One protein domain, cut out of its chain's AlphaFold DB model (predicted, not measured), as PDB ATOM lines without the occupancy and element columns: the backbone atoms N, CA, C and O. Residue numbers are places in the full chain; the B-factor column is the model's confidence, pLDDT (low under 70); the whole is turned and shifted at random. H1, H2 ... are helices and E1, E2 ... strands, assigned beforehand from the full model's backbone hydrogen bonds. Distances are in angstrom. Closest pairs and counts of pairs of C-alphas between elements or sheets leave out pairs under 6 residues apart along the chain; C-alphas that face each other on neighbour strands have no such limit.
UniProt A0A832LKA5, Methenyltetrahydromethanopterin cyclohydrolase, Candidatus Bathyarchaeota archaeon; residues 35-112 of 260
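This is residues 35 to 112 of the 260 residues of the protein "Methenyltetrahydromethanopterin cyclohydrolase" of Candidatus Bathyarchaeota archaeon (UniProt A0A832LKA5). A strongly twisted sheet of four strands curls round one helix, H3, and the short helices H1 and H2 extend the body at one end, with H2 off the sheet. The printed part has 78 residues, with three named helices and four named strands in the order E1, E2, H1, H2, E3, H3, E4. The sheet is mixed, in the order E1, E2, E3, E4, and the class is mixed, helices and strands. The whole is compact, with a radius of gyration of the C-alphas of 11.7 A, and only just elongated, spanning 34 by 22 by 19 A.

Start with E1, residues 39 to 43, and E2, residues 46 to 51, an antiparallel hairpin at 157 degrees; N 41 and O 48 are within hydrogen-bond range at 2.9 A. E2 is antiparallel to E3, residues 77 to 82, at 116 degrees, with N 51 and O 80 2.8 A apart. E3 is parallel to E4, residues 106 to 110, at 20 degrees, with N 79 and O 107 2.9 A apart. H3, residues 89 to 98, is on one face of the sheet, making two layers, a helix layer and a strand layer; its closest C-alphas to E1 are Ala 91 and Ala 43, 5.2 A apart. E3, H3 and E4 form a strand-helix-strand unit, two parallel neighbours with a helix between, whose crossover is right-handed. H1, residues 54 to 58, stands at the sheet's level, at a height over the sheet of 2.8 A. H2, residues 62 to 68, is not on the sheet; it is close to H1 but not clearly touching, the closest C-alphas being Tyr 65 and Ala 56, 7.2 A apart. In H1, H2 and H3 every O i to N i+4 pair is within hydrogen-bond range.

Find C-alpha 39 at (105.924, 161.000, 128.646), where E1 begins its 13.0 A. E2 measures 16.2 A, E3 16.4 A and H3 14.2 A; E4 ends at C-alpha 110, (113.821, 152.514, 136.922).

The C-alphas farthest apart, Asp 45 and Gly 69, are 34.2 A from each other. The printed part has no cut and no long link, and no printed residue is under 70 in pLDDT.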
ATOM      1  N   GLN A  35     115.872 161.009 124.852       98.19
ATOM      2  CA  GLN A  35     116.240 161.359 126.234       98.19
ATOM      3  C   GLN A  35     115.213 162.230 126.977       98.19
ATOM      4  O   GLN A  35     114.981 161.982 128.156       98.19
ATOM      5  N   MET A  36     114.585 163.202 126.313       96.75
ATOM      6  CA  MET A  36     113.660 164.165 126.921       96.75
ATOM      7  C   MET A  36     112.571 163.463 127.741       96.75
ATOM      8  O   MET A  36     111.947 162.494 127.293       96.75
ATOM      9  N   ALA A  37     112.324 163.973 128.944       92.81
ATOM     10  CA  ALA A  37     111.363 163.429 129.900       92.81
ATOM     11  C   ALA A  37     109.918 163.848 129.548       92.81
ATOM     12  O   ALA A  37     109.248 164.567 130.281       92.81
ATOM     13  N   GLY A  38     109.453 163.438 128.364       93.25
ATOM     14  CA  GLY A  38     108.230 163.951 127.736       93.25
ATOM     15  C   GLY A  38     106.981 163.080 127.874       93.25
ATOM     16  O   GLY A  38     105.941 163.434 127.315       93.25
ATOM     17  N   TRP A  39     107.053 161.929 128.551       97.50
ATOM     18  CA  TRP A  39     105.924 161.000 128.646       97.50
ATOM     19  C   TRP A  39     105.488 160.774 130.090       97.50
ATOM     20  O   TRP A  39     106.072 159.981 130.816       97.50
ATOM     21  N   ARG A  40     104.403 161.429 130.510       96.62
ATOM     22  CA  ARG A  40     103.776 161.143 131.805       96.62
ATOM     23  C   ARG A  40     103.051 159.794 131.766       96.62
ATOM     24  O   ARG A  40     102.082 159.644 131.022       96.62
ATOM     25  N   ILE A  41     103.495 158.847 132.588       96.56
ATOM     26  CA  ILE A  41     102.835 157.558 132.817       96.56
ATOM     27  C   ILE A  41     101.902 157.704 134.017       96.56
ATOM     28  O   ILE A  41     102.302 158.249 135.049       96.56
ATOM     29  N   LYS A  42     100.654 157.248 133.879       94.75
ATOM     30  CA  LYS A  42      99.654 157.266 134.951       94.75
ATOM     31  C   LYS A  42      98.831 155.982 134.924       94.75
ATOM     32  O   LYS A  42      98.272 155.655 133.881       94.75
ATOM     33  N   ALA A  43      98.741 155.310 136.067       94.81
ATOM     34  CA  ALA A  43      97.992 154.069 136.241       94.81
ATOM     35  C   ALA A  43      97.506 153.971 137.698       94.81
ATOM     36  O   ALA A  43      98.311 153.814 138.613       94.81
ATOM     37  N   GLY A  44      96.208 154.188 137.934       92.69
ATOM     38  CA  GLY A  44      95.690 154.406 139.291       92.69
ATOM     39  C   GLY A  44      96.418 155.561 139.995       92.69
ATOM     40  O   GLY A  44      96.470 156.677 139.464       92.69
ATOM     41  N   ASP A  45      97.011 155.259 141.152       92.56
ATOM     42  CA  ASP A  45      97.824 156.189 141.951       92.56
ATOM     43  C   ASP A  45      99.299 156.237 141.512       92.56
ATOM     44  O   ASP A  45     100.038 157.144 141.900       92.56
ATOM     45  N   TYR A  46      99.742 155.307 140.657       95.12
ATOM     46  CA  TYR A  46     101.100 155.303 140.126       95.12
ATOM     47  C   TYR A  46     101.294 156.445 139.129       95.12
ATOM     48  O   TYR A  46     100.549 156.583 138.150       95.12
ATOM     49  N   THR A  47     102.346 157.237 139.339       94.44
ATOM     50  CA  THR A  47     102.803 158.242 138.378       94.44
ATOM     51  C   THR A  47     104.316 158.196 138.228       94.44
ATOM     52  O   THR A  47     105.044 158.063 139.206       94.44
ATOM     53  N   ALA A  48     104.783 158.313 136.989       95.19
ATOM     54  CA  ALA A  48     106.200 158.410 136.664       95.19
ATOM     55  C   ALA A  48     106.392 159.266 135.412       95.19
ATOM     56  O   ALA A  48     105.481 159.395 134.583       95.19
ATOM     57  N   ILE A  49     107.587 159.829 135.255       94.88
ATOM     58  CA  ILE A  49     107.977 160.511 134.023       94.88
ATOM     59  C   ILE A  49     108.878 159.575 133.219       94.88
ATOM     60  O   ILE A  49     109.920 159.117 133.687       94.88
ATOM     61  N   GLY A  50     108.431 159.273 132.005       96.94
ATOM     62  CA  GLY A  50     109.092 158.405 131.051       96.94
ATOM     63  C   GLY A  50     109.988 159.173 130.089       96.94
ATOM     64  O   GLY A  50     109.592 160.174 129.487       96.94
ATOM     65  N   SER A  51     111.194 158.645 129.931       98.25
ATOM     66  CA  SER A  51     112.221 159.034 128.966       98.25
ATOM     67  C   SER A  51     112.622 157.817 128.129       98.25
ATOM     68  O   SER A  51     112.363 156.681 128.517       98.25
ATOM     69  N   GLY A  52     113.312 158.025 127.015       98.00
ATOM     70  CA  GLY A  52     113.905 156.950 126.220       98.00
ATOM     71  C   GLY A  52     113.178 156.645 124.906       98.00
ATOM     72  O   GLY A  52     112.177 157.286 124.569       98.00
ATOM     73  N   PRO A  53     113.701 155.672 124.141       98.31
ATOM     74  CA  PRO A  53     113.343 155.461 122.738       98.31
ATOM     75  C   PRO A  53     111.895 155.005 122.527       98.31
ATOM     76  O   PRO A  53     111.314 155.336 121.500       98.31
ATOM     77  N   ALA A  54     111.254 154.356 123.508       98.50
ATOM     78  CA  ALA A  54     109.830 154.004 123.425       98.50
ATOM     79  C   ALA A  54     108.929 155.220 123.130       98.50
ATOM     80  O   ALA A  54     107.897 155.093 122.467       98.50
ATOM     81  N   ARG A  55     109.337 156.427 123.552       98.56
ATOM     82  CA  ARG A  55     108.611 157.661 123.231       98.56
ATOM     83  C   ARG A  55     108.507 157.915 121.725       98.56
ATOM     84  O   ARG A  55     107.512 158.500 121.303       98.56
ATOM     85  N   ALA A  56     109.493 157.488 120.932       98.50
ATOM     86  CA  ALA A  56     109.522 157.680 119.483       98.50
ATOM     87  C   ALA A  56     108.603 156.731 118.715       98.50
ATOM     88  O   ALA A  56     108.210 157.044 117.590       98.50
ATOM     89  N   ILE A  57     108.207 155.627 119.347       98.31
ATOM     90  CA  ILE A  57     107.178 154.719 118.843       98.31
ATOM     91  C   ILE A  57     105.796 155.264 119.226       98.31
ATOM     92  O   ILE A  57     104.929 155.440 118.371       98.31
ATOM     93  N   ALA A  58     105.624 155.626 120.504       98.12
ATOM     94  CA  ALA A  58     104.365 156.128 121.066       98.12
ATOM     95  C   ALA A  58     104.040 157.598 120.736       98.12
ATOM     96  O   ALA A  58     102.963 158.097 121.085       98.12
ATOM     97  N   LEU A  59     104.980 158.312 120.111       98.00
ATOM     98  CA  LEU A  59     104.910 159.729 119.751       98.00
ATOM     99  C   LEU A  59     104.532 160.641 120.935       98.00
ATOM    100  O   LEU A  59     103.554 161.393 120.882       98.00
ATOM    101  N   LYS A  60     105.296 160.577 122.034       97.75
ATOM    102  CA  LYS A  60     105.030 161.335 123.277       97.75
ATOM    103  C   LYS A  60     106.064 162.441 123.572       97.75
ATOM    104  O   LYS A  60     107.199 162.116 123.930       97.75
ATOM    105  N   PRO A  61     105.698 163.737 123.498       97.00
ATOM    106  CA  PRO A  61     104.514 164.300 122.843       97.00
ATOM    107  C   PRO A  61     104.691 164.362 121.317       97.00
ATOM    108  O   PRO A  61     105.800 164.538 120.817       97.00
ATOM    109  N   ARG A  62     103.585 164.278 120.572       97.06
ATOM    110  CA  ARG A  62     103.582 164.208 119.101       97.06
ATOM    111  C   ARG A  62     104.245 165.417 118.431       97.06
ATOM    112  O   ARG A  62     104.963 165.244 117.453       97.06
ATOM    113  N   SER A  63     104.061 166.609 118.997       95.94
ATOM    114  CA  SER A  63     104.620 167.862 118.477       95.94
ATOM    115  C   SER A  63     106.147 167.853 118.372       95.94
ATOM    116  O   SER A  63     106.704 168.446 117.451       95.94
ATOM    117  N   ILE A  64     106.840 167.156 119.279       96.88
ATOM    118  CA  ILE A  64     108.301 167.037 119.228       96.88
ATOM    119  C   ILE A  64     108.725 166.203 118.022       96.88
ATOM    120  O   ILE A  64     109.624 166.617 117.299       96.88
ATOM    121  N   TYR A  65     108.042 165.088 117.761       97.94
ATOM    122  CA  TYR A  65     108.331 164.194 116.635       97.94
ATOM    123  C   TYR A  65     108.048 164.835 115.279       97.94
ATOM    124  O   TYR A  65     108.841 164.687 114.352       97.94
ATOM    125  N   GLU A  66     106.976 165.622 115.186       96.44
ATOM    126  CA  GLU A  66     106.689 166.450 114.010       96.44
ATOM    127  C   GLU A  66     107.798 167.484 113.777       96.44
ATOM    128  O   GLU A  66     108.252 167.658 112.648       96.44
ATOM    129  N   ARG A  67     108.292 168.120 114.847       96.06
ATOM    130  CA  ARG A  67     109.338 169.145 114.760       96.06
ATOM    131  C   ARG A  67     110.711 168.587 114.387       96.06
ATOM    132  O   ARG A  67     111.409 169.205 113.590       96.06
ATOM    133  N   ILE A  68     111.110 167.440 114.938       97.62
ATOM    134  CA  ILE A  68     112.397 166.807 114.596       97.62
ATOM    135  C   ILE A  68     112.323 165.958 113.319       97.62
ATOM    136  O   ILE A  68     113.360 165.536 112.817       97.62
ATOM    137  N   GLY A  69     111.120 165.711 112.787       97.19
ATOM    138  CA  GLY A  69     110.909 164.894 111.593       97.19
ATOM    139  C   GLY A  69     111.320 163.432 111.782       97.19
ATOM    140  O   GLY A  69     111.891 162.843 110.869       97.19
ATOM    141  N   TYR A  70     111.069 162.861 112.963       98.31
ATOM    142  CA  TYR A  70     111.472 161.497 113.316       98.31
ATOM    143  C   TYR A  70     110.305 160.711 113.903       98.31
ATOM    144  O   TYR A  70     109.508 161.244 114.673       98.31
ATOM    145  N   ARG A  71     110.249 159.424 113.582       97.69
ATOM    146  CA  ARG A  71     109.405 158.414 114.215       97.69
ATOM    147  C   ARG A  71     110.169 157.102 114.156       97.69
ATOM    148  O   ARG A  71     110.844 156.850 113.163       97.69
ATOM    149  N   ASP A  72     110.041 156.300 115.200       97.56
ATOM    150  CA  ASP A  72     110.662 154.982 115.233       97.56
ATOM    151  C   ASP A  72     109.671 153.886 114.819       97.56
ATOM    152  O   ASP A  72     108.463 153.992 115.055       97.56
ATOM    153  N   GLU A  73     110.205 152.829 114.216       95.94
ATOM    154  CA  GLU A  73     109.494 151.608 113.844       95.94
ATOM    155  C   GLU A  73     110.281 150.419 114.397       95.94
ATOM    156  O   GLU A  73     111.247 149.948 113.799       95.94
ATOM    157  N   ALA A  74     109.872 149.938 115.571       95.81
ATOM    158  CA  ALA A  74     110.557 148.869 116.281       95.81
ATOM    159  C   ALA A  74     109.562 147.854 116.853       95.81
ATOM    160  O   ALA A  74     108.439 148.194 117.222       95.81
ATOM    161  N   SER A  75     109.994 146.597 116.962       96.19
ATOM    162  CA  SER A  75     109.222 145.522 117.602       96.19
ATOM    163  C   SER A  75     109.412 145.455 119.121       96.19
ATOM    164  O   SER A  75     108.865 144.559 119.762       96.19
ATOM    165  N   GLU A  76     110.226 146.347 119.686       97.81
ATOM    166  CA  GLU A  76     110.599 146.402 121.101       97.81
ATOM    167  C   GLU A  76     110.554 147.843 121.601       97.81
ATOM    168  O   GLU A  76     110.874 148.775 120.865       97.81
ATOM    169  N   ALA A  77     110.167 148.024 122.863       98.31
ATOM    170  CA  ALA A  77     110.042 149.334 123.486       98.31
ATOM    171  C   ALA A  77     110.905 149.404 124.748       98.31
ATOM    172  O   ALA A  77     110.705 148.644 125.694       98.31
ATOM    173  N   ILE A  78     111.849 150.347 124.783       98.50
ATOM    174  CA  ILE A  78     112.702 150.594 125.953       98.50
ATOM    175  C   ILE A  78     112.353 151.958 126.543       98.50
ATOM    176  O   ILE A  78     112.400 152.977 125.846       98.50
ATOM    177  N   LEU A  79     112.024 151.985 127.832       97.94
ATOM    178  CA  LEU A  79     111.651 153.193 128.559       97.94
ATOM    179  C   LEU A  79     112.448 153.301 129.864       97.94
ATOM    180  O   LEU A  79     112.683 152.313 130.555       97.94
ATOM    181  N   VAL A  80     112.848 154.518 130.211       98.19
ATOM    182  CA  VAL A  80     113.448 154.858 131.502       98.19
ATOM    183  C   VAL A  80     112.415 155.636 132.306       98.19
ATOM    184  O   VAL A  80     111.906 156.649 131.825       98.19
ATOM    185  N   LEU A  81     112.098 155.167 133.509       97.75
ATOM    186  CA  LEU A  81     111.176 155.811 134.436       97.75
ATOM    187  C   LEU A  81     111.948 156.414 135.604       97.75
ATOM    188  O   LEU A  81     112.616 155.703 136.359       97.75
ATOM    189  N   GLU A  82     111.802 157.722 135.787       94.75
ATOM    190  CA  GLU A  82     112.180 158.360 137.041       94.75
ATOM    191  C   GLU A  82     111.086 158.081 138.077       94.75
ATOM    192  O   GLU A  82     110.032 158.717 138.081       94.75
ATOM    193  N   ALA A  83     111.303 157.037 138.880       93.50
ATOM    194  CA  ALA A  83     110.357 156.529 139.865       93.50
ATOM    195  C   ALA A  83     111.086 155.778 140.989       93.50
ATOM    196  O   ALA A  83     112.187 155.262 140.792       93.50
ATOM    197  N   SER A  84     110.443 155.684 142.152       90.25
ATOM    198  CA  SER A  84     110.935 154.908 143.304       90.25
ATOM    199  C   SER A  84     110.303 153.518 143.411       90.25
ATOM    200  O   SER A  84     110.783 152.676 144.166       90.25
ATOM    201  N   GLU A  85     109.243 153.265 142.645       92.75
ATOM    202  CA  GLU A  85     108.461 152.032 142.692       92.75
ATOM    203  C   GLU A  85     108.388 151.371 141.316       92.75
ATOM    204  O   GLU A  85     108.481 152.026 140.271       92.75
ATOM    205  N   ARG A  86     108.202 150.047 141.320       95.31
ATOM    206  CA  ARG A  86     107.978 149.284 140.090       95.31
ATOM    207  C   ARG A  86     106.634 149.678 139.474       95.31
ATOM    208  O   ARG A  86     105.660 149.781 140.217       95.31
ATOM    209  N   PRO A  87     106.560 149.876 138.144       96.25
ATOM    210  CA  PRO A  87     105.291 150.156 137.498       96.25
ATOM    211  C   PRO A  87     104.346 148.958 137.683       96.25
ATOM    212  O   PRO A  87     104.779 147.814 137.495       96.25
ATOM    213  N   PRO A  88     103.076 149.191 138.047       97.00
ATOM    214  CA  PRO A  88     102.069 148.138 138.086       97.00
ATOM    215  C   PRO A  88     101.794 147.584 136.677       97.00
ATOM    216  O   PRO A  88     102.144 148.195 135.664       97.00
ATOM    217  N   GLU A  89     101.178 146.402 136.594       96.94
ATOM    218  CA  GLU A  89     100.944 145.727 135.308       96.94
ATOM    219  C   GLU A  89     100.132 146.569 134.318       96.94
ATOM    220  O   GLU A  89     100.384 146.524 133.116       96.94
ATOM    221  N   ASP A  90      99.159 147.338 134.800       96.75
ATOM    222  CA  ASP A  90      98.341 148.233 133.985       96.75
ATOM    223  C   ASP A  90      99.170 149.371 133.368       96.75
ATOM    224  O   ASP A  90      98.986 149.679 132.190       96.75
ATOM    225  N   ALA A  91     100.150 149.923 134.092       97.50
ATOM    226  CA  ALA A  91     101.120 150.867 133.534       97.50
ATOM    227  C   ALA A  91     101.957 150.224 132.416       97.50
ATOM    228  O   ALA A  91     102.144 150.833 131.361       97.50
ATOM    229  N   VAL A  92     102.428 148.987 132.612       98.00
ATOM    230  CA  VAL A  92     103.205 148.254 131.595       98.00
ATOM    231  C   VAL A  92     102.357 147.975 130.353       98.00
ATOM    232  O   VAL A  92     102.815 148.217 129.237       98.00
ATOM    233  N   ARG A  93     101.102 147.537 130.525       97.56
ATOM    234  CA  ARG A  93     100.159 147.316 129.413       97.56
ATOM    235  C   ARG A  93      99.881 148.606 128.646       97.56
ATOM    236  O   ARG A  93      99.916 148.585 127.421       97.56
ATOM    237  N   ALA A  94      99.682 149.728 129.341       97.69
ATOM    238  CA  ALA A  94      99.466 151.026 128.704       97.69
ATOM    239  C   ALA A  94     100.690 151.498 127.898       97.69
ATOM    240  O   ALA A  94     100.536 152.061 126.812       97.69
ATOM    241  N   ILE A  95     101.908 151.255 128.397       98.19
ATOM    242  CA  ILE A  95     103.150 151.533 127.656       98.19
ATOM    243  C   ILE A  95     103.234 150.650 126.405       98.19
ATOM    244  O   ILE A  95     103.516 151.166 125.321       98.19
ATOM    245  N   ALA A  96     102.966 149.348 126.544       98.25
ATOM    246  CA  ALA A  96     103.004 148.380 125.449       98.25
ATOM    247  C   ALA A  96     102.007 148.739 124.335       98.25
ATOM    248  O   ALA A  96     102.389 148.829 123.169       98.25
ATOM    249  N   GLU A  97     100.757 149.037 124.705       98.00
ATOM    250  CA  GLU A  97      99.693 149.440 123.780       98.00
ATOM    251  C   GLU A  97     100.055 150.726 123.033       98.00
ATOM    252  O   GLU A  97      99.952 150.782 121.807       98.00
ATOM    253  N   ALA A  98     100.546 151.741 123.754       97.81
ATOM    254  CA  ALA A  98     100.972 152.999 123.153       97.81
ATOM    255  C   ALA A  98     102.162 152.827 122.196       97.81
ATOM    256  O   ALA A  98     102.286 153.599 121.250       97.81
ATOM    257  N   CYS A  99     103.021 151.833 122.431       98.25
ATOM    258  CA  CYS A  99     104.137 151.493 121.547       98.25
ATOM    259  C   CYS A  99     103.774 150.433 120.496       98.25
ATOM    260  O   CYS A  99     104.637 150.052 119.717       98.25
ATOM    261  N   HIS A 100     102.534 149.939 120.452       97.69
ATOM    262  CA  HIS A 100     102.102 148.879 119.533       97.69
ATOM    263  C   HIS A 100     102.955 147.593 119.600       97.69
ATOM    264  O   HIS A 100     103.153 146.916 118.591       97.69
ATOM    265  N   VAL A 101     103.440 147.239 120.793       98.19
ATOM    266  CA  VAL A 101     104.200 146.003 121.057       98.19
ATOM    267  C   VAL A 101     103.511 145.163 122.134       98.19
ATOM    268  O   VAL A 101     102.625 145.647 122.839       98.19
ATOM    269  N   SER A 102     103.903 143.895 122.281       97.62
ATOM    270  CA  SER A 102     103.422 143.069 123.394       97.62
ATOM    271  C   SER A 102     104.138 143.434 124.709       97.62
ATOM    272  O   SER A 102     105.271 143.920 124.664       97.62
ATOM    273  N   PRO A 103     103.534 143.210 125.891       97.25
ATOM    274  CA  PRO A 103     104.157 143.548 127.176       97.25
ATOM    275  C   PRO A 103     105.536 142.910 127.402       97.25
ATOM    276  O   PRO A 103     106.405 143.524 128.009       97.25
ATOM    277  N   GLU A 104     105.775 141.712 126.865       97.38
ATOM    278  CA  GLU A 104     107.049 140.985 126.979       97.38
ATOM    279  C   GLU A 104     108.177 141.638 126.166       97.38
ATOM    280  O   GLU A 104     109.351 141.346 126.377       97.38
ATOM    281  N   ARG A 105     107.821 142.528 125.231       98.12
ATOM    282  CA  ARG A 105     108.736 143.330 124.409       98.12
ATOM    283  C   ARG A 105     109.007 144.711 125.017       98.12
ATOM    284  O   ARG A 105     109.676 145.532 124.387       98.12
ATOM    285  N   VAL A 106     108.478 144.991 126.212       98.44
ATOM    286  CA  VAL A 106     108.713 146.243 126.938       98.44
ATOM    287  C   VAL A 106     109.808 146.037 127.979       98.44
ATOM    288  O   VAL A 106     109.670 145.241 128.904       98.44
ATOM    289  N   SER A 107     110.887 146.807 127.865       98.38
ATOM    290  CA  SER A 107     111.946 146.884 128.874       98.38
ATOM    291  C   SER A 107     111.876 148.219 129.607       98.38
ATOM    292  O   SER A 107     111.919 149.281 128.984       98.38
ATOM    293  N   ILE A 108     111.790 148.171 130.938       98.19
ATOM    294  CA  ILE A 108     111.707 149.365 131.785       98.19
ATOM    295  C   ILE A 108     112.916 149.434 132.713       98.19
ATOM    296  O   ILE A 108     113.148 148.534 133.518       98.19
ATOM    297  N   ILE A 109     113.656 150.536 132.627       97.94
ATOM    298  CA  ILE A 109     114.729 150.891 133.559       97.94
ATOM    299  C   ILE A 109     114.156 151.888 134.564       97.94
ATOM    300  O   ILE A 109     113.562 152.884 134.166       97.94
ATOM    301  N   ILE A 110     114.334 151.641 135.859       96.75
ATOM    302  CA  ILE A 110     113.821 152.514 136.922       96.75
ATOM    303  C   ILE A 110     114.997 153.209 137.597       96.75
ATOM    304  O   ILE A 110     115.930 152.546 138.051       96.75
ATOM    305  N   THR A 111     114.945 154.536 137.680       95.25
ATOM    306  CA  THR A 111     115.997 155.348 138.300       95.25
ATOM    307  C   THR A 111     115.391 156.311 139.322       95.25
ATOM    308  O   THR A 111     114.914 157.376 138.928       95.25
ATOM    309  N   PRO A 112     115.409 155.989 140.628       94.12
ATOM    310  CA  PRO A 112     114.970 156.926 141.658       94.12
ATOM    311  C   PRO A 112     115.856 158.176 141.663       94.12
ATOM    312  O   PRO A 112     117.084 158.048 141.622       94.12
TER     313      PRO A 112